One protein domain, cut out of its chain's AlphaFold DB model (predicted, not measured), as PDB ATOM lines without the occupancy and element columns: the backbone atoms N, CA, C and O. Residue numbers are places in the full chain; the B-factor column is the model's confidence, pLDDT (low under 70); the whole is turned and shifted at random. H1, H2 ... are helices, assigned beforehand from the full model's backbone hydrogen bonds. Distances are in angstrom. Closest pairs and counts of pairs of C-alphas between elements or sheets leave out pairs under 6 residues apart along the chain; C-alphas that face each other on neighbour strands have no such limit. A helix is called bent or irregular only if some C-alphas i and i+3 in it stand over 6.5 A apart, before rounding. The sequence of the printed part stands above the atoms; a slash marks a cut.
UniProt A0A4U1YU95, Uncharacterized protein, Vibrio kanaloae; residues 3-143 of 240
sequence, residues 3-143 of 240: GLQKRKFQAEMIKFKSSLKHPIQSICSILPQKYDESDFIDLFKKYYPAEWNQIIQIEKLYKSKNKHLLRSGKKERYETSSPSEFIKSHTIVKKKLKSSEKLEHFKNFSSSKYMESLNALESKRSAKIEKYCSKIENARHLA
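What this domain is: This is residues 3 to 143 of the 240 residues of an uncharacterized protein of Vibrio kanaloae (UniProt A0A4U1YU95). The short helices H2, H3, H5 and H6 make a loose cluster in the middle, and from it the long helices H1 and H4 reach out to one side, side by side but not touching, with the link of residues 72 to 82 folding back from the far end of H4. H7 lies beyond the cluster on the other side, and from there the long, bent H8 runs back past the cluster to residues 134 to 143, which stick out free. The printed part has 141 residues with eight named helices, H1 to H8 in order, and no named strand: the class is all helix. It is loose, with a radius of gyration of the C-alphas of 18.0 A, and flat, spanning 58 by 43 by 21 A.

How they stand to each other: Begin with H8, residues 111 to 141, assigned as one helix by its hydrogen bonds but bent: C-alphas 124 and 127 are 7.2 A apart. Its arms H8a, residues 111 to 124, and H8b, residues 127 to 141, stand at a steep tilt of 44 degrees. H8b only just touches H4, residues 49 to 71, with 3 pairs of C-alphas within 8 A; the closest, those of Ala 50 and Tyr 132, are 6.8 A apart. H4 touches H5, residues 83 to 88, with residues 52 to 59 alone; the closest C-alphas, of Ile 55 and Pro 83, are 5.8 A apart, at a steep tilt of 65 degrees. H3, residues 37 to 47, touches H2, residues 21 to 28, at a steep tilt of 67 degrees; the closest C-alphas, of Ile 27 and Phe 44, are 6.4 A apart. H3 only just touches H5, with 3 pairs within 8 A; the closest C-alphas are Ile 41 and Ser 84, 6.9 A. H2 touches H6, residues 91 to 96, the same way at a shallow tilt of 7 degrees; the closest C-alphas are Ile 24 and Val 93, 7.3 A. H1, residues 3 to 19, touches no helix but is near H4. H7, residues 99 to 107, is close to H6 but not clearly touching: the closest C-alphas, of Lys 96 and Lys 102, are 6.6 A apart. In H1 to H7 and both arms of H8, every O i to N i+4 pair is within hydrogen-bond range.

Where its parts are: Find C-alpha 111 at (44.809, -57.285, 8.357); from there H8a runs 19.8 A, and H8b then runs 20.5 A to C-alpha 141 at (20.199, -45.585, -23.661). H4 spans 33.0 A and H3 15.7 A. H1 starts at C-alpha 3, (4.366, -26.849, 9.062), and spans 24.5 A. H7 spans 12.4 A, H2 10.5 A, H6 8.7 A and H5 8.6 A.

The domain as a whole: The farthest C-alphas, of Gly 73 and Ser 112, are 58.8 A apart. The printed part has no cut. The link from H4 to H5, 11 residues, is long. The mean pLDDT of the printed part is 94.4, and no printed residue is under 70.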
ATOM      1  N   GLY A   3       3.855 -25.989   7.988       87.94
ATOM      2  CA  GLY A   3       4.366 -26.849   9.062       87.94
ATOM      3  C   GLY A   3       4.122 -28.344   8.826       87.94
ATOM      4  O   GLY A   3       4.998 -29.164   9.085       87.94
ATOM      5  N   LEU A   4       2.975 -28.711   8.242       88.12
ATOM      6  CA  LEU A   4       2.677 -30.105   7.896       88.12
ATOM      7  C   LEU A   4       3.679 -30.669   6.877       88.12
ATOM      8  O   LEU A   4       4.129 -31.801   7.024       88.12
ATOM      9  N   GLN A   5       4.038 -29.887   5.855       87.75
ATOM     10  CA  GLN A   5       4.986 -30.330   4.826       87.75
ATOM     11  C   GLN A   5       6.410 -30.454   5.383       87.75
ATOM     12  O   GLN A   5       7.092 -31.417   5.039       87.75
ATOM     13  N   LYS A   6       6.819 -29.548   6.286       91.62
ATOM     14  CA  LYS A   6       8.096 -29.646   7.012       91.62
ATOM     15  C   LYS A   6       8.162 -30.927   7.852       91.62
ATOM     16  O   LYS A   6       9.101 -31.701   7.704       91.62
ATOM     17  N   ARG A   7       7.122 -31.212   8.649       91.19
ATOM     18  CA  ARG A   7       7.047 -32.444   9.461       91.19
ATOM     19  C   ARG A   7       7.062 -33.714   8.614       91.19
ATOM     20  O   ARG A   7       7.750 -34.666   8.962       91.19
ATOM     21  N   LYS A   8       6.333 -33.733   7.491       89.62
ATOM     22  CA  LYS A   8       6.348 -34.872   6.557       89.62
ATOM     23  C   LYS A   8       7.748 -35.132   6.014       89.62
ATOM     24  O   LYS A   8       8.184 -36.276   6.034       89.62
ATOM     25  N   PHE A   9       8.441 -34.082   5.579       91.88
ATOM     26  CA  PHE A   9       9.816 -34.184   5.105       91.88
ATOM     27  C   PHE A   9      10.758 -34.701   6.200       91.88
ATOM     28  O   PHE A   9      11.449 -35.688   5.978       91.88
ATOM     29  N   GLN A  10      10.725 -34.119   7.404       93.19
ATOM     30  CA  GLN A  10      11.551 -34.572   8.530       93.19
ATOM     31  C   GLN A  10      11.310 -36.047   8.869       93.19
ATOM     32  O   GLN A  10      12.259 -36.818   8.984       93.19
ATOM     33  N   ALA A  11      10.044 -36.465   8.964       92.31
ATOM     34  CA  ALA A  11       9.691 -37.859   9.216       92.31
ATOM     35  C   ALA A  11      10.226 -38.797   8.121       92.31
ATOM     36  O   ALA A  11      10.636 -39.922   8.406       92.31
ATOM     37  N   GLU A  12      10.240 -38.349   6.866       90.81
ATOM     38  CA  GLU A  12      10.801 -39.124   5.767       90.81
ATOM     39  C   GLU A  12      12.333 -39.188   5.821       90.81
ATOM     40  O   GLU A  12      12.883 -40.265   5.604       90.81
ATOM     41  N   MET A  13      13.009 -38.087   6.157       94.25
ATOM     42  CA  MET A  13      14.465 -38.054   6.310       94.25
ATOM     43  C   MET A  13      14.924 -38.935   7.470       94.25
ATOM     44  O   MET A  13      15.909 -39.653   7.325       94.25
ATOM     45  N   ILE A  14      14.180 -38.964   8.581       93.31
ATOM     46  CA  ILE A  14      14.437 -39.879   9.703       93.31
ATOM     47  C   ILE A  14      14.336 -41.335   9.235       93.31
ATOM     48  O   ILE A  14      15.256 -42.116   9.460       93.31
ATOM     49  N   LYS A  15      13.253 -41.701   8.537       93.19
ATOM     50  CA  LYS A  15      13.075 -43.068   8.014       93.19
ATOM     51  C   LYS A  15      14.175 -43.456   7.030       93.19
ATOM     52  O   LYS A  15      14.707 -44.560   7.115       93.19
ATOM     53  N   PHE A  16      14.519 -42.553   6.116       93.62
ATOM     54  CA  PHE A  16      15.574 -42.791   5.142       93.62
ATOM     55  C   PHE A  16      16.930 -42.965   5.831       93.62
ATOM     56  O   PHE A  16      17.606 -43.964   5.602       93.62
ATOM     57  N   LYS A  17      17.277 -42.080   6.767       94.94
ATOM     58  CA  LYS A  17      18.493 -42.191   7.578       94.94
ATOM     59  C   LYS A  17      18.569 -43.526   8.323       94.94
ATOM     60  O   LYS A  17      19.615 -44.164   8.290       94.94
ATOM     61  N   SER A  18      17.465 -43.995   8.906       94.31
ATOM     62  CA  SER A  18      17.403 -45.311   9.556       94.31
ATOM     63  C   SER A  18      17.643 -46.474   8.588       94.31
ATOM     64  O   SER A  18      18.288 -47.450   8.969       94.31
ATOM     65  N   SER A  19      17.183 -46.381   7.334       95.19
ATOM     66  CA  SER A  19      17.440 -47.424   6.324       95.19
ATOM     67  C   SER A  19      18.925 -47.568   5.963       95.19
ATOM     68  O   SER A  19      19.355 -48.648   5.563       95.19
ATOM     69  N   LEU A  20      19.733 -46.524   6.190       97.12
ATOM     70  CA  LEU A  20      21.179 -46.544   5.949       97.12
ATOM     71  C   LEU A  20      21.981 -47.234   7.059       97.12
ATOM     72  O   LEU A  20      23.186 -47.421   6.897       97.12
ATOM     73  N   LYS A  21      21.343 -47.668   8.157       96.94
ATOM     74  CA  LYS A  21      22.018 -48.343   9.277       96.94
ATOM     75  C   LYS A  21      22.851 -49.542   8.814       96.94
ATOM     76  O   LYS A  21      24.023 -49.625   9.167       96.94
ATOM     77  N   HIS A  22      22.265 -50.443   8.026       96.31
ATOM     78  CA  HIS A  22      22.967 -51.632   7.538       96.31
ATOM     79  C   HIS A  22      24.092 -51.293   6.550       96.31
ATOM     80  O   HIS A  22      25.208 -51.748   6.794       96.31
ATOM     81  N   PRO A  23      23.867 -50.466   5.505       97.38
ATOM     82  CA  PRO A  23      24.951 -49.958   4.666       97.38
ATOM     83  C   PRO A  23      26.131 -49.393   5.460       97.38
ATOM     84  O   PRO A  23      27.274 -49.785   5.251       97.38
ATOM     85  N   ILE A  24      25.848 -48.530   6.436       98.12
ATOM     86  CA  ILE A  24      26.865 -47.891   7.272       98.12
ATOM     87  C   ILE A  24      27.629 -48.915   8.113       98.12
ATOM     88  O   ILE A  24      28.850 -48.834   8.196       98.12
ATOM     89  N   GLN A  25      26.941 -49.883   8.724       97.12
ATOM     90  CA  GLN A  25      27.591 -50.940   9.506       97.12
ATOM     91  C   GLN A  25      28.524 -51.798   8.646       97.12
ATOM     92  O   GLN A  25      29.621 -52.117   9.092       97.12
ATOM     93  N   SER A  26      28.120 -52.117   7.416       96.94
ATOM     94  CA  SER A  26      28.960 -52.850   6.468       96.94
ATOM     95  C   SER A  26      30.197 -52.061   6.033       96.94
ATOM     96  O   SER A  26      31.257 -52.653   5.873       96.94
ATOM     97  N   ILE A  27      30.102 -50.735   5.891       98.12
ATOM     98  CA  ILE A  27      31.295 -49.903   5.672       98.12
ATOM     99  C   ILE A  27      32.187 -49.890   6.916       98.12
ATOM    100  O   ILE A  27      33.400 -50.015   6.797       98.12
ATOM    101  N   CYS A  28      31.608 -49.812   8.118       96.44
ATOM    102  CA  CYS A  28      32.384 -49.808   9.361       96.44
ATOM    103  C   CYS A  28      33.255 -51.064   9.535       96.44
ATOM    104  O   CYS A  28      34.318 -50.963  10.142       96.44
ATOM    105  N   SER A  29      32.830 -52.227   9.026       95.12
ATOM    106  CA  SER A  29      33.619 -53.468   9.100       95.12
ATOM    107  C   SER A  29      34.819 -53.510   8.153       95.12
ATOM    108  O   SER A  29      35.682 -54.363   8.321       95.12
ATOM    109  N   ILE A  30      34.887 -52.609   7.172       97.25
ATOM    110  CA  ILE A  30      35.951 -52.575   6.159       97.25
ATOM    111  C   ILE A  30      36.726 -51.253   6.181       97.25
ATOM    112  O   ILE A  30      37.252 -50.813   5.161       97.25
ATOM    113  N   LEU A  31      36.775 -50.581   7.333       97.31
ATOM    114  CA  LEU A  31      37.583 -49.375   7.483       97.31
ATOM    115  C   LEU A  31      39.076 -49.739   7.537       97.31
ATOM    116  O   LEU A  31      39.440 -50.654   8.285       97.31
ATOM    117  N   PRO A  32      39.945 -49.032   6.789       96.69
ATOM    118  CA  PRO A  32      41.384 -49.262   6.837       96.69
ATOM    119  C   PRO A  32      41.949 -48.918   8.221       96.69
ATOM    120  O   PRO A  32      41.282 -48.293   9.047       96.69
ATOM    121  N   GLN A  33      43.181 -49.346   8.503       96.38
ATOM    122  CA  GLN A  33      43.795 -49.170   9.825       96.38
ATOM    123  C   GLN A  33      43.831 -47.699  10.266       96.38
ATOM    124  O   GLN A  33      43.495 -47.374  11.406       96.38
ATOM    125  N   LYS A  34      44.216 -46.807   9.351       96.88
ATOM    126  CA  LYS A  34      44.082 -45.358   9.496       96.88
ATOM    127  C   LYS A  34      43.003 -44.911   8.524       96.88
ATOM    128  O   LYS A  34      43.074 -45.278   7.358       96.88
ATOM    129  N   TYR A  35      42.026 -44.157   9.015       97.31
ATOM    130  CA  TYR A  35      40.949 -43.640   8.182       97.31
ATOM    131  C   TYR A  35      40.447 -42.274   8.650       97.31
ATOM    132  O   TYR A  35      40.487 -41.920   9.843       97.31
ATOM    133  N   ASP A  36      39.888 -41.526   7.712       95.44
ATOM    134  CA  ASP A  36      39.212 -40.265   7.952       95.44
ATOM    135  C   ASP A  36      37.777 -40.210   7.399       95.44
ATOM    136  O   ASP A  36      37.127 -41.229   7.152       95.44
ATOM    137  N   GLU A  37      37.213 -39.000   7.357       95.19
ATOM    138  CA  GLU A  37      35.880 -38.782   6.795       95.19
ATOM    139  C   GLU A  37      35.816 -39.090   5.300       95.19
ATOM    140  O   GLU A  37      34.801 -39.616   4.841       95.19
ATOM    141  N   SER A  38      36.866 -38.752   4.552       96.31
ATOM    142  CA  SER A  38      36.926 -38.964   3.109       96.31
ATOM    143  C   SER A  38      36.953 -40.454   2.785       96.31
ATOM    144  O   SER A  38      36.104 -40.906   2.015       96.31
ATOM    145  N   ASP A  39      37.766 -41.233   3.504       97.38
ATOM    146  CA  ASP A  39      37.836 -42.690   3.350       97.38
ATOM    147  C   ASP A  39      36.469 -43.350   3.564       97.38
ATOM    148  O   ASP A  39      36.023 -44.180   2.768       97.38
ATOM    149  N   PHE A  40      35.756 -42.955   4.626       97.88
ATOM    150  CA  PHE A  40      34.425 -43.493   4.907       97.88
ATOM    151  C   PHE A  40      33.456 -43.200   3.757       97.88
ATOM    152  O   PHE A  40      32.699 -44.075   3.324       97.88
ATOM    153  N   ILE A  41      33.445 -41.952   3.284       98.12
ATOM    154  CA  ILE A  41      32.544 -41.509   2.224       98.12
ATOM    155  C   ILE A  41      32.872 -42.216   0.907       98.12
ATOM    156  O   ILE A  41      31.947 -42.634   0.209       98.12
ATOM    157  N   ASP A  42      34.143 -42.411   0.580       98.25
ATOM    158  CA  ASP A  42      34.548 -43.061  -0.664       98.25
ATOM    159  C   ASP A  42      34.260 -44.565  -0.650       98.25
ATOM    160  O   ASP A  42      33.719 -45.092  -1.627       98.25
ATOM    161  N   LEU A  43      34.451 -45.242   0.488       98.12
ATOM    162  CA  LEU A  43      33.975 -46.617   0.672       98.12
ATOM    163  C   LEU A  43      32.449 -46.709   0.537       98.12
ATOM    164  O   LEU A  43      31.933 -47.620  -0.118       98.12
ATOM    165  N   PHE A  44      31.708 -45.752   1.105       98.31
ATOM    166  CA  PHE A  44      30.252 -45.715   0.975       98.31
ATOM    167  C   PHE A  44      29.816 -45.524  -0.484       98.31
ATOM    168  O   PHE A  44      28.942 -46.252  -0.954       98.31
ATOM    169  N   LYS A  45      30.448 -44.609  -1.231       97.81
ATOM    170  CA  LYS A  45      30.194 -44.419  -2.669       97.81
ATOM    171  C   LYS A  45      30.497 -45.683  -3.472       97.81
ATOM    172  O   LYS A  45      29.697 -46.046  -4.330       97.81
ATOM    173  N   LYS A  46      31.620 -46.352  -3.181       97.25
ATOM    174  CA  LYS A  46      32.059 -47.567  -3.881       97.25
ATOM    175  C   LYS A  46      31.064 -48.712  -3.692       97.25
ATOM    176  O   LYS A  46      30.624 -49.305  -4.671       97.25
ATOM    177  N   TYR A  47      30.682 -49.013  -2.449       97.94
ATOM    178  CA  TYR A  47      29.875 -50.204  -2.151       97.94
ATOM    179  C   TYR A  47      28.362 -49.958  -2.118       97.94
ATOM    180  O   TYR A  47      27.577 -50.893  -2.316       97.94
ATOM    181  N   TYR A  48      27.928 -48.714  -1.917       97.62
ATOM    182  CA  TYR A  48      26.520 -48.303  -1.861       97.62
ATOM    183  C   TYR A  48      26.209 -47.129  -2.813       97.62
ATOM    184  O   TYR A  48      25.634 -46.119  -2.396       97.62
ATOM    185  N   PRO A  49      26.540 -47.248  -4.118       96.94
ATOM    186  CA  PRO A  49      26.343 -46.168  -5.086       96.94
ATOM    187  C   PRO A  49      24.865 -45.823  -5.299       96.94
ATOM    188  O   PRO A  49      24.533 -44.667  -5.560       96.94
ATOM    189  N   ALA A  50      23.963 -46.799  -5.157       95.12
ATOM    190  CA  ALA A  50      22.528 -46.577  -5.287       95.12
ATOM    191  C   ALA A  50      21.990 -45.688  -4.163       95.12
ATOM    192  O   ALA A  50      21.296 -44.702  -4.416       95.12
ATOM    193  N   GLU A  51      22.351 -46.015  -2.926       96.62
ATOM    194  CA  GLU A  51      21.997 -45.251  -1.738       96.62
ATOM    195  C   GLU A  51      22.647 -43.861  -1.768       96.62
ATOM    196  O   GLU A  51      21.985 -42.867  -1.468       96.62
ATOM    197  N   TRP A  52      23.910 -43.766  -2.200       97.69
ATOM    198  CA  TRP A  52      24.603 -42.491  -2.384       97.69
ATOM    199  C   TRP A  52      23.901 -41.585  -3.403       97.69
ATOM    200  O   TRP A  52      23.589 -40.430  -3.106       97.69
ATOM    201  N   ASN A  53      23.579 -42.115  -4.585       96.06
ATOM    202  CA  ASN A  53      22.870 -41.356  -5.612       96.06
ATOM    203  C   ASN A  53      21.471 -40.939  -5.132       96.06
ATOM    204  O   ASN A  53      21.029 -39.824  -5.392       96.06
ATOM    205  N   GLN A  54      20.785 -41.787  -4.362       95.62
ATOM    206  CA  GLN A  54      19.502 -41.426  -3.769       95.62
ATOM    207  C   GLN A  54      19.612 -40.206  -2.834       95.62
ATOM    208  O   GLN A  54      18.738 -39.340  -2.880       95.62
ATOM    209  N   ILE A  55      20.681 -40.092  -2.034       97.12
ATOM    210  CA  ILE A  55      20.927 -38.915  -1.180       97.12
ATOM    211  C   ILE A  55      21.092 -37.652  -2.037       97.12
ATOM    212  O   ILE A  55      20.432 -36.647  -1.767       97.12
ATOM    213  N   ILE A  56      21.906 -37.719  -3.099       97.12
ATOM    214  CA  ILE A  56      22.112 -36.602  -4.041       97.12
ATOM    215  C   ILE A  56      20.780 -36.155  -4.654       97.12
ATOM    216  O   ILE A  56      20.471 -34.964  -4.729       97.12
ATOM    217  N   GLN A  57      19.961 -37.109  -5.093       95.38
ATOM    218  CA  GLN A  57      18.693 -36.805  -5.744       95.38
ATOM    219  C   GLN A  57      17.670 -36.196  -4.780       95.38
ATOM    220  O   GLN A  57      16.966 -35.259  -5.158       95.38
ATOM    221  N   ILE A  58      17.609 -36.680  -3.534       94.62
ATOM    222  CA  ILE A  58      16.789 -36.084  -2.470       94.62
ATOM    223  C   ILE A  58      17.196 -34.625  -2.258       94.62
ATOM    224  O   ILE A  58      16.338 -33.739  -2.281       94.62
ATOM    225  N   GLU A  59      18.492 -34.362  -2.092       95.50
ATOM    226  CA  GLU A  59      19.011 -33.009  -1.900       95.50
ATOM    227  C   GLU A  59      18.618 -32.096  -3.074       95.50
ATOM    228  O   GLU A  59      17.988 -31.055  -2.861       95.50
ATOM    229  N   LYS A  60      18.900 -32.509  -4.320       94.50
ATOM    230  CA  LYS A  60      18.559 -31.740  -5.532       94.50
ATOM    231  C   LYS A  60      17.056 -31.451  -5.614       94.50
ATOM    232  O   LYS A  60      16.656 -30.314  -5.884       94.50
ATOM    233  N   LEU A  61      16.217 -32.457  -5.355       92.62
ATOM    234  CA  LEU A  61      14.761 -32.339  -5.416       92.62
ATOM    235  C   LEU A  61      14.239 -31.304  -4.414       92.62
ATOM    236  O   LEU A  61      13.486 -30.400  -4.784       92.62
ATOM    237  N   TYR A  62      14.629 -31.414  -3.145       93.25
ATOM    238  CA  TYR A  62      14.101 -30.540  -2.099       93.25
ATOM    239  C   TYR A  62      14.701 -29.129  -2.137       93.25
ATOM    240  O   TYR A  62      13.965 -28.172  -1.876       93.25
ATOM    241  N   LYS A  63      15.952 -28.966  -2.593       94.06
ATOM    242  CA  LYS A  63      16.515 -27.650  -2.942       94.06
ATOM    243  C   LYS A  63      15.704 -26.967  -4.045       94.06
ATOM    244  O   LYS A  63      15.337 -25.801  -3.904       94.06
ATOM    245  N   SER A  64      15.338 -27.696  -5.105       91.44
ATOM    246  CA  SER A  64      14.465 -27.166  -6.165       91.44
ATOM    247  C   SER A  64      13.093 -26.742  -5.619       91.44
ATOM    248  O   SER A  64      12.598 -25.652  -5.927       91.44
ATOM    249  N   LYS A  65      12.504 -27.544  -4.719       91.06
ATOM    250  CA  LYS A  65      11.237 -27.200  -4.053       91.06
ATOM    251  C   LYS A  65      11.349 -25.941  -3.186       91.06
ATOM    252  O   LYS A  65      10.445 -25.108  -3.245       91.06
ATOM    253  N   ASN A  66      12.433 -25.758  -2.426       94.38
ATOM    254  CA  ASN A  66      12.674 -24.508  -1.691       94.38
ATOM    255  C   ASN A  66      12.831 -23.316  -2.640       94.38
ATOM    256  O   ASN A  66      12.167 -22.303  -2.438       94.38
ATOM    257  N   LYS A  67      13.611 -23.449  -3.722       93.75
ATOM    258  CA  LYS A  67      13.773 -22.390  -4.734       93.75
ATOM    259  C   LYS A  67      12.427 -21.945  -5.313       93.75
ATOM    260  O   LYS A  67      12.193 -20.753  -5.490       93.75
ATOM    261  N   HIS A  68      11.522 -22.888  -5.574       90.31
ATOM    262  CA  HIS A  68      10.163 -22.572  -6.012       90.31
ATOM    263  C   HIS A  68       9.348 -21.834  -4.934       90.31
ATOM    264  O   HIS A  68       8.670 -20.862  -5.253       90.31
ATOM    265  N   LEU A  69       9.437 -22.244  -3.663       91.88
ATOM    266  CA  LEU A  69       8.762 -21.558  -2.554       91.88
ATOM    267  C   LEU A  69       9.242 -20.112  -2.390       91.88
ATOM    268  O   LEU A  69       8.404 -19.215  -2.294       91.88
ATOM    269  N   LEU A  70      10.559 -19.895  -2.418       94.00
ATOM    270  CA  LEU A  70      11.174 -18.573  -2.295       94.00
ATOM    271  C   LEU A  70      10.733 -17.639  -3.425       94.00
ATOM    272  O   LEU A  70      10.335 -16.509  -3.164       94.00
ATOM    273  N   ARG A  71      10.693 -18.140  -4.668       94.06
ATOM    274  CA  ARG A  71      10.160 -17.396  -5.825       94.06
ATOM    275  C   ARG A  71       8.701 -16.971  -5.654       94.06
ATOM    276  O   ARG A  71       8.287 -15.987  -6.244       94.06
ATOM    277  N   SER A  72       7.919 -17.704  -4.864       90.94
ATOM    278  CA  SER A  72       6.534 -17.354  -4.527       90.94
ATOM    279  C   SER A  72       6.402 -16.548  -3.225       90.94
ATOM    280  O   SER A  72       5.318 -16.539  -2.640       90.94
ATOM    281  N   GLY A  73       7.489 -15.957  -2.710       92.12
ATOM    282  CA  GLY A  73       7.493 -15.175  -1.466       92.12
ATOM    283  C   GLY A  73       7.288 -16.004  -0.192       92.12
ATOM    284  O   GLY A  73       6.963 -15.464   0.863       92.12
ATOM    285  N   LYS A  74       7.429 -17.335  -0.261       92.81
ATOM    286  CA  LYS A  74       7.214 -18.244   0.877       92.81
ATOM    287  C   LYS A  74       8.550 -18.639   1.496       92.81
ATOM    288  O   LYS A  74       9.516 -18.894   0.788       92.81
ATOM    289  N   LYS A  75       8.568 -18.795   2.823       91.81
ATOM    290  CA  LYS A  75       9.731 -19.319   3.558       91.81
ATOM    291  C   LYS A  75      10.062 -20.757   3.144       91.81
ATOM    292  O   LYS A  75       9.161 -21.539   2.803       91.81
ATOM    293  N   GLU A  76      11.342 -21.104   3.248       92.06
ATOM    294  CA  GLU A  76      11.830 -22.468   3.062       92.06
ATOM    295  C   GLU A  76      11.156 -23.455   4.019       92.06
ATOM    296  O   GLU A  76      10.700 -23.109   5.115       92.06
ATOM    297  N   ARG A  77      11.060 -24.713   3.584       89.88
ATOM    298  CA  ARG A  77      10.407 -25.779   4.364       89.88
ATOM    299  C   ARG A  77      11.258 -27.028   4.504       89.88
ATOM    300  O   ARG A  77      10.994 -27.815   5.412       89.88
ATOM    301  N   TYR A  78      12.208 -27.228   3.597       93.00
ATOM    302  CA  TYR A  78      12.971 -28.459   3.472       93.00
ATOM    303  C   TYR A  78      14.431 -28.181   3.799       93.00
ATOM    304  O   TYR A  78      15.147 -27.598   2.999       93.00
ATOM    305  N   GLU A  79      14.857 -28.562   4.993       90.12
ATOM    306  CA  GLU A  79      16.248 -28.419   5.409       90.12
ATOM    307  C   GLU A  79      17.056 -29.607   4.873       90.12
ATOM    308  O   GLU A  79      16.887 -30.739   5.327       90.12
ATOM    309  N   THR A  80      17.885 -29.365   3.862       90.12
ATOM    310  CA  THR A  80      18.750 -30.383   3.252       90.12
ATOM    311  C   THR A  80      20.208 -30.065   3.543       90.12
ATOM    312  O   THR A  80      20.665 -28.981   3.188       90.12
ATOM    313  N   SER A  81      20.939 -31.011   4.127       92.69
ATOM    314  CA  SER A  81      22.403 -30.963   4.204       92.69
ATOM    315  C   SER A  81      23.026 -31.495   2.912       92.69
ATOM    316  O   SER A  81      22.356 -32.198   2.148       92.69
ATOM    317  N   SER A  82      24.315 -31.231   2.698       95.25
ATOM    318  CA  SER A  82      25.053 -31.899   1.619       95.25
ATOM    319  C   SER A  82      25.048 -33.429   1.811       95.25
ATOM    320  O   SER A  82      24.835 -33.911   2.933       95.25
ATOM    321  N   PRO A  83      25.302 -34.231   0.761       96.56
ATOM    322  CA  PRO A  83      25.247 -35.687   0.862       96.56
ATOM    323  C   PRO A  83      26.258 -36.242   1.868       96.56
ATOM    324  O   PRO A  83      25.935 -37.122   2.669       96.56
ATOM    325  N   SER A  84      27.462 -35.663   1.889       96.56
ATOM    326  CA  SER A  84      28.502 -36.011   2.854       96.56
ATOM    327  C   SER A  84      28.070 -35.667   4.277       96.56
ATOM    328  O   SER A  84      28.119 -36.523   5.155       96.56
ATOM    329  N   GLU A  85      27.573 -34.451   4.527       96.69
ATOM    330  CA  GLU A  85      27.052 -34.067   5.849       96.69
ATOM    331  C   GLU A  85      25.877 -34.945   6.290       96.69
ATOM    332  O   GLU A  85      25.784 -35.292   7.468       96.69
ATOM    333  N   PHE A  86      25.012 -35.361   5.361       96.50
ATOM    334  CA  PHE A  86      23.890 -36.244   5.661       96.50
ATOM    335  C   PHE A  86      24.377 -37.590   6.214       96.50
ATOM    336  O   PHE A  86      23.930 -38.000   7.291       96.50
ATOM    337  N   ILE A  87      25.334 -38.238   5.538       97.12
ATOM    338  CA  ILE A  87      25.951 -39.492   6.004       97.12
ATOM    339  C   ILE A  87      26.677 -39.284   7.332       97.12
ATOM    340  O   ILE A  87      26.431 -40.019   8.291       97.12
ATOM    341  N   LYS A  88      27.500 -38.237   7.429       95.56
ATOM    342  CA  LYS A  88      28.235 -37.890   8.653       95.56
ATOM    343  C   LYS A  88      27.322 -37.624   9.835       95.56
ATOM    344  O   LYS A  88      27.674 -37.911  10.974       95.56
ATOM    345  N   SER A  89      26.118 -37.116   9.588       95.06
ATOM    346  CA  SER A  89      25.146 -36.870  10.644       95.06
ATOM    347  C   SER A  89      24.619 -38.162  11.289       95.06
ATOM    348  O   SER A  89      23.967 -38.090  12.337       95.06
ATOM    349  N   HIS A  90      24.826 -39.333  10.673       97.25
ATOM    350  CA  HIS A  90      24.374 -40.619  11.194       97.25
ATOM    351  C   HIS A  90      25.117 -40.996  12.477       97.25
ATOM    352  O   HIS A  90      26.335 -40.900  12.557       97.25
ATOM    353  N   THR A  91      24.385 -41.455  13.494       96.62
ATOM    354  CA  THR A  91      24.912 -41.684  14.852       96.62
ATOM    355  C   THR A  91      26.093 -42.653  14.879       96.62
ATOM    356  O   THR A  91      27.092 -42.380  15.538       96.62
ATOM    357  N   ILE A  92      26.010 -43.746  14.115       97.12
ATOM    358  CA  ILE A  92      27.100 -44.727  13.969       97.12
ATOM    359  C   ILE A  92      28.351 -44.084  13.351       97.12
ATOM    360  O   ILE A  92      29.446 -44.279  13.870       97.12
ATOM    361  N   VAL A  93      28.183 -43.281  12.296       97.12
ATOM    362  CA  VAL A  93      29.293 -42.608  11.604       97.12
ATOM    363  C   VAL A  93      29.936 -41.579  12.530       97.12
ATOM    364  O   VAL A  93      31.142 -41.626  12.743       97.12
ATOM    365  N   LYS A  94      29.129 -40.734  13.191       96.81
ATOM    366  CA  LYS A  94      29.613 -39.790  14.212       96.81
ATOM    367  C   LYS A  94      30.430 -40.481  15.293       96.81
ATOM    368  O   LYS A  94      31.456 -39.950  15.694       96.81
ATOM    369  N   LYS A  95      29.968 -41.636  15.788       96.94
ATOM    370  CA  LYS A  95      30.690 -42.410  16.803       96.94
ATOM    371  C   LYS A  95      32.028 -42.891  16.246       96.94
ATOM    372  O   LYS A  95      33.047 -42.615  16.862       96.94
ATOM    373  N   LYS A  96      32.032 -43.535  15.076       95.88
ATOM    374  CA  LYS A  96      33.254 -44.083  14.475       95.88
ATOM    375  C   LYS A  96      34.295 -43.026  14.127       95.88
ATOM    376  O   LYS A  96      35.479 -43.270  14.278       95.88
ATOM    377  N   LEU A  97      33.871 -41.824  13.754       95.69
ATOM    378  CA  LEU A  97      34.793 -40.737  13.437       95.69
ATOM    379  C   LEU A  97      35.421 -40.054  14.667       95.69
ATOM    380  O   LEU A  97      36.322 -39.235  14.486       95.69
ATOM    381  N   LYS A  98      34.998 -40.372  15.900       96.69
ATOM    382  CA  LYS A  98      35.624 -39.823  17.116       96.69
ATOM    383  C   LYS A  98      37.070 -40.294  17.249       96.69
ATOM    384  O   LYS A  98      37.358 -41.472  17.059       96.69
ATOM    385  N   SER A  99      37.956 -39.404  17.697       96.06
ATOM    386  CA  SER A  99      39.382 -39.704  17.884       96.06
ATOM    387  C   SER A  99      39.632 -40.922  18.782       96.06
ATOM    388  O   SER A  99      40.495 -41.736  18.470       96.06
ATOM    389  N   SER A 100      38.844 -41.091  19.850       96.56
ATOM    390  CA  SER A 100      38.949 -42.246  20.753       96.56
ATOM    391  C   SER A 100      38.636 -43.576  20.055       96.56
ATOM    392  O   SER A 100      39.390 -44.532  20.192       96.56
ATOM    393  N   GLU A 101      37.568 -43.623  19.255       96.62
ATOM    394  CA  GLU A 101      37.154 -44.820  18.505       96.62
ATOM    395  C   GLU A 101      38.125 -45.141  17.367       96.62
ATOM    396  O   GLU A 101      38.388 -46.309  17.090       96.62
ATOM    397  N   LYS A 102      38.695 -44.116  16.723       97.00
ATOM    398  CA  LYS A 102      39.753 -44.299  15.722       97.00
ATOM    399  C   LYS A 102      41.016 -44.892  16.334       97.00
ATOM    400  O   LYS A 102      41.606 -45.789  15.744       97.00
ATOM    401  N   LEU A 103      41.415 -44.416  17.514       96.88
ATOM    402  CA  LEU A 103      42.577 -44.947  18.224       96.88
ATOM    403  C   LEU A 103      42.360 -46.405  18.645       96.88
ATOM    404  O   LEU A 103      43.259 -47.227  18.497       96.88
ATOM    405  N   GLU A 104      41.172 -46.731  19.148       96.50
ATOM    406  CA  GLU A 104      40.812 -48.105  19.501       96.50
ATOM    407  C   GLU A 104      40.805 -49.024  18.272       96.50
ATOM    408  O   GLU A 104      41.399 -50.100  18.305       96.50
ATOM    409  N   HIS A 105      40.210 -48.576  17.161       96.19
ATOM    410  CA  HIS A 105      40.256 -49.291  15.883       96.19
ATOM    411  C   HIS A 105      41.690 -49.529  15.417       96.19
ATOM    412  O   HIS A 105      42.026 -50.647  15.047       96.19
ATOM    413  N   PHE A 106      42.543 -48.504  15.478       96.94
ATOM    414  CA  PHE A 106      43.945 -48.599  15.078       96.94
ATOM    415  C   PHE A 106      44.695 -49.678  15.874       96.94
ATOM    416  O   PHE A 106      45.415 -50.482  15.283       96.94
ATOM    417  N   LYS A 107      44.498 -49.713  17.200       96.81
ATOM    418  CA  LYS A 107      45.125 -50.690  18.107       96.81
ATOM    419  C   LYS A 107      44.628 -52.117  17.872       96.81
ATOM    420  O   LYS A 107      45.421 -53.048  17.915       96.81
ATOM    421  N   ASN A 108      43.331 -52.274  17.616       96.00
ATOM    422  CA  ASN A 108      42.682 -53.578  17.461       96.00
ATOM    423  C   ASN A 108      42.614 -54.053  15.998       96.00
ATOM    424  O   ASN A 108      41.951 -55.052  15.700       96.00
ATOM    425  N   PHE A 109      43.253 -53.333  15.072       97.00
ATOM    426  CA  PHE A 109      43.202 -53.644  13.652       97.00
ATOM    427  C   PHE A 109      43.875 -54.986  13.354       97.00
ATOM    428  O   PHE A 109      44.975 -55.275  13.819       97.00
ATOM    429  N   SER A 110      43.229 -55.790  12.513       96.81
ATOM    430  CA  SER A 110      43.771 -57.052  12.021       96.81
ATOM    431  C   SER A 110      43.641 -57.094  10.507       96.81
ATOM    432  O   SER A 110      42.531 -57.045   9.976       96.81
ATOM    433  N   SER A 111      44.777 -57.230   9.820       96.06
ATOM    434  CA  SER A 111      44.809 -57.285   8.357       96.06
ATOM    435  C   SER A 111      44.028 -58.481   7.805       96.06
ATOM    436  O   SER A 111      43.329 -58.330   6.809       96.06
ATOM    437  N   SER A 112      44.082 -59.646   8.468       96.38
ATOM    438  CA  SER A 112      43.312 -60.835   8.051       96.38
ATOM    439  C   SER A 112      41.811 -60.569   8.114       96.38
ATOM    440  O   SER A 112      41.120 -60.670   7.104       96.38
ATOM    441  N   LYS A 113      41.316 -60.101   9.272       95.62
ATOM    442  CA  LYS A 113      39.887 -59.798   9.466       95.62
ATOM    443  C   LYS A 113      39.388 -58.710   8.517       95.62
ATOM    444  O   LYS A 113      38.245 -58.764   8.060       95.62
ATOM    445  N   TYR A 114      40.236 -57.720   8.233       96.44
ATOM    446  CA  TYR A 114      39.955 -56.683   7.249       96.44
ATOM    447  C   TYR A 114      39.765 -57.285   5.851       96.44
ATOM    448  O   TYR A 114      38.724 -57.056   5.241       96.44
ATOM    449  N   MET A 115      40.719 -58.095   5.379       97.25
ATOM    450  CA  MET A 115      40.647 -58.728   4.057       97.25
ATOM    451  C   MET A 115      39.449 -59.674   3.935       97.25
ATOM    452  O   MET A 115      38.736 -59.634   2.936       97.25
ATOM    453  N   GLU A 116      39.171 -60.470   4.967       97.06
ATOM    454  CA  GLU A 116      37.989 -61.339   5.022       97.06
ATOM    455  C   GLU A 116      36.688 -60.530   4.900       97.06
ATOM    456  O   GLU A 116      35.826 -60.844   4.076       97.06
ATOM    457  N   SER A 117      36.561 -59.448   5.675       96.44
ATOM    458  CA  SER A 117      35.380 -58.574   5.653       96.44
ATOM    459  C   SER A 117      35.224 -57.850   4.314       96.44
ATOM    460  O   SER A 117      34.104 -57.701   3.819       96.44
ATOM    461  N   LEU A 118      36.339 -57.415   3.721       97.31
ATOM    462  CA  LEU A 118      36.377 -56.747   2.426       97.31
ATOM    463  C   LEU A 118      35.907 -57.686   1.315       97.31
ATOM    464  O   LEU A 118      34.961 -57.354   0.601       97.31
ATOM    465  N   ASN A 119      36.490 -58.884   1.237       96.94
ATOM    466  CA  ASN A 119      36.139 -59.901   0.246       96.94
ATOM    467  C   ASN A 119      34.672 -60.334   0.379       96.94
ATOM    468  O   ASN A 119      33.959 -60.475  -0.621       96.94
ATOM    469  N   ALA A 120      34.188 -60.498   1.614       96.50
ATOM    470  CA  ALA A 120      32.791 -60.829   1.879       96.50
ATOM    471  C   ALA A 120      31.840 -59.708   1.423       96.50
ATOM    472  O   ALA A 120      30.788 -59.983   0.832       96.50
ATOM    473  N   LEU A 121      32.194 -58.439   1.666       96.81
ATOM    474  CA  LEU A 121      31.389 -57.308   1.214       96.81
ATOM    475  C   LEU A 121      31.400 -57.184  -0.311       96.81
ATOM    476  O   LEU A 121      30.334 -57.002  -0.904       96.81
ATOM    477  N   GLU A 122      32.570 -57.310  -0.938       96.62
ATOM    478  CA  GLU A 122      32.739 -57.267  -2.392       96.62
ATOM    479  C   GLU A 122      31.892 -58.327  -3.080       96.62
ATOM    480  O   GLU A 122      31.054 -57.985  -3.918       96.62
ATOM    481  N   SER A 123      31.998 -59.577  -2.632       94.50
ATOM    482  CA  SER A 123      31.212 -60.697  -3.156       94.50
ATOM    483  C   SER A 123      29.704 -60.462  -3.018       94.50
ATOM    484  O   SER A 123      28.921 -60.782  -3.911       94.50
ATOM    485  N   LYS A 124      29.266 -59.851  -1.910       93.88
ATOM    486  CA  LYS A 124      27.846 -59.561  -1.656       93.88
ATOM    487  C   LYS A 124      27.314 -58.374  -2.466       93.88
ATOM    488  O   LYS A 124      26.100 -58.280  -2.692       93.88
ATOM    489  N   ARG A 125      28.171 -57.411  -2.812       95.56
ATOM    490  CA  ARG A 125      27.758 -56.130  -3.402       95.56
ATOM    491  C   ARG A 125      27.987 -56.043  -4.903       95.56
ATOM    492  O   ARG A 125      27.173 -55.374  -5.537       95.56
ATOM    493  N   SER A 126      28.985 -56.722  -5.462       94.38
ATOM    494  CA  SER A 126      29.352 -56.664  -6.888       94.38
ATOM    495  C   SER A 126      28.138 -56.788  -7.816       94.38
ATOM    496  O   SER A 126      27.793 -55.826  -8.499       94.38
ATOM    497  N   ALA A 127      27.383 -57.885  -7.716       94.19
ATOM    498  CA  ALA A 127      26.205 -58.130  -8.553       94.19
ATOM    499  C   ALA A 127      25.085 -57.085  -8.360       94.19
ATOM    500  O   ALA A 127      24.349 -56.753  -9.289       94.19
ATOM    501  N   LYS A 128      24.926 -56.534  -7.144       94.38
ATOM    502  CA  LYS A 128      23.925 -55.483  -6.876       94.38
ATOM    503  C   LYS A 128      24.331 -54.149  -7.493       94.38
ATOM    504  O   LYS A 128      23.461 -53.431  -7.990       94.38
ATOM    505  N   ILE A 129      25.618 -53.823  -7.427       96.19
ATOM    506  CA  ILE A 129      26.194 -52.616  -8.020       96.19
ATOM    507  C   ILE A 129      26.097 -52.704  -9.537       96.19
ATOM    508  O   ILE A 129      25.557 -51.792 -10.151       96.19
ATOM    509  N   GLU A 130      26.514 -53.824 -10.121       96.12
ATOM    510  CA  GLU A 130      26.422 -54.070 -11.558       96.12
ATOM    511  C   GLU A 130      24.979 -53.927 -12.048       96.12
ATOM    512  O   GLU A 130      24.692 -53.076 -12.884       96.12
ATOM    513  N   LYS A 131      24.029 -54.628 -11.415       94.69
ATOM    514  CA  LYS A 131      22.601 -54.511 -11.746       94.69
ATOM    515  C   LYS A 131      22.083 -53.075 -11.653       94.69
ATOM    516  O   LYS A 131      21.192 -52.689 -12.410       94.69
ATOM    517  N   TYR A 132      22.571 -52.292 -10.694       93.25
ATOM    518  CA  TYR A 132      22.207 -50.886 -10.561       93.25
ATOM    519  C   TYR A 132      22.790 -50.035 -11.698       93.25
ATOM    520  O   TYR A 132      22.052 -49.257 -12.308       93.25
ATOM    521  N   CYS A 133      24.070 -50.220 -12.016       93.00
ATOM    522  CA  CYS A 133      24.758 -49.534 -13.105       93.00
ATOM    523  C   CYS A 133      24.117 -49.851 -14.462       93.00
ATOM    524  O   CYS A 133      23.743 -48.919 -15.171       93.00
ATOM    525  N   SER A 134      23.858 -51.126 -14.768       93.06
ATOM    526  CA  SER A 134      23.200 -51.533 -16.017       93.06
ATOM    527  C   SER A 134      21.795 -50.943 -16.142       93.06
ATOM    528  O   SER A 134      21.375 -50.555 -17.226       93.06
ATOM    529  N   LYS A 135      21.046 -50.808 -15.038       90.88
ATOM    530  CA  LYS A 135      19.736 -50.131 -15.067       90.88
ATOM    531  C   LYS A 135      19.849 -48.650 -15.410       90.88
ATOM    532  O   LYS A 135      19.027 -48.151 -16.172       90.88
ATOM    533  N   ILE A 136      20.834 -47.950 -14.848       88.62
ATOM    534  CA  ILE A 136      21.094 -46.546 -15.188       88.62
ATOM    535  C   ILE A 136      21.475 -46.421 -16.660       88.62
ATOM    536  O   ILE A 136      20.990 -45.522 -17.343       88.62
ATOM    537  N   GLU A 137      22.348 -47.299 -17.135       88.62
ATOM    538  CA  GLU A 137      22.791 -47.313 -18.522       88.62
ATOM    539  C   GLU A 137      21.625 -47.567 -19.476       88.62
ATOM    540  O   GLU A 137      21.386 -46.749 -20.359       88.62
ATOM    541  N   ASN A 138      20.811 -48.591 -19.214       87.44
ATOM    542  CA  ASN A 138      19.608 -48.883 -19.991       87.44
ATOM    543  C   ASN A 138      18.626 -47.703 -19.986       87.44
ATOM    544  O   ASN A 138      18.121 -47.313 -21.036       87.44
ATOM    545  N   ALA A 139      18.386 -47.086 -18.826       84.19
ATOM    546  CA  ALA A 139      17.524 -45.910 -18.724       84.19
ATOM    547  C   ALA A 139      18.044 -44.724 -19.552       84.19
ATOM    548  O   ALA A 139      17.252 -43.986 -20.137       84.19
ATOM    549  N   ARG A 140      19.370 -44.546 -19.615       81.56
ATOM    550  CA  ARG A 140      20.028 -43.509 -20.421       81.56
ATOM    551  C   ARG A 140      20.065 -43.846 -21.909       81.56
ATOM    552  O   ARG A 140      19.997 -42.921 -22.703       81.56
ATOM    553  N   HIS A 141      20.195 -45.119 -22.274       79.31
ATOM    554  CA  HIS A 141      20.199 -45.585 -23.661       79.31
ATOM    555  C   HIS A 141      18.819 -45.419 -24.308       79.31
ATOM    556  O   HIS A 141      18.707 -44.974 -25.444       79.31
ATOM    557  N   LEU A 142      17.755 -45.736 -23.566       71.38
ATOM    558  CA  LEU A 142      16.376 -45.641 -24.054       71.38
ATOM    559  C   LEU A 142      15.880 -44.200 -24.237       71.38
ATOM    560  O   LEU A 142      14.838 -43.999 -24.860       71.38
ATOM    561  N   ALA A 143      16.576 -43.211 -23.676       74.12
ATOM    562  CA  ALA A 143      16.140 -41.827 -23.703       74.12
ATOM    563  C   ALA A 143      17.081 -40.946 -24.524       74.12
ATOM    564  O   ALA A 143      18.303 -40.982 -24.375       74.12
TER     565      ALA A 143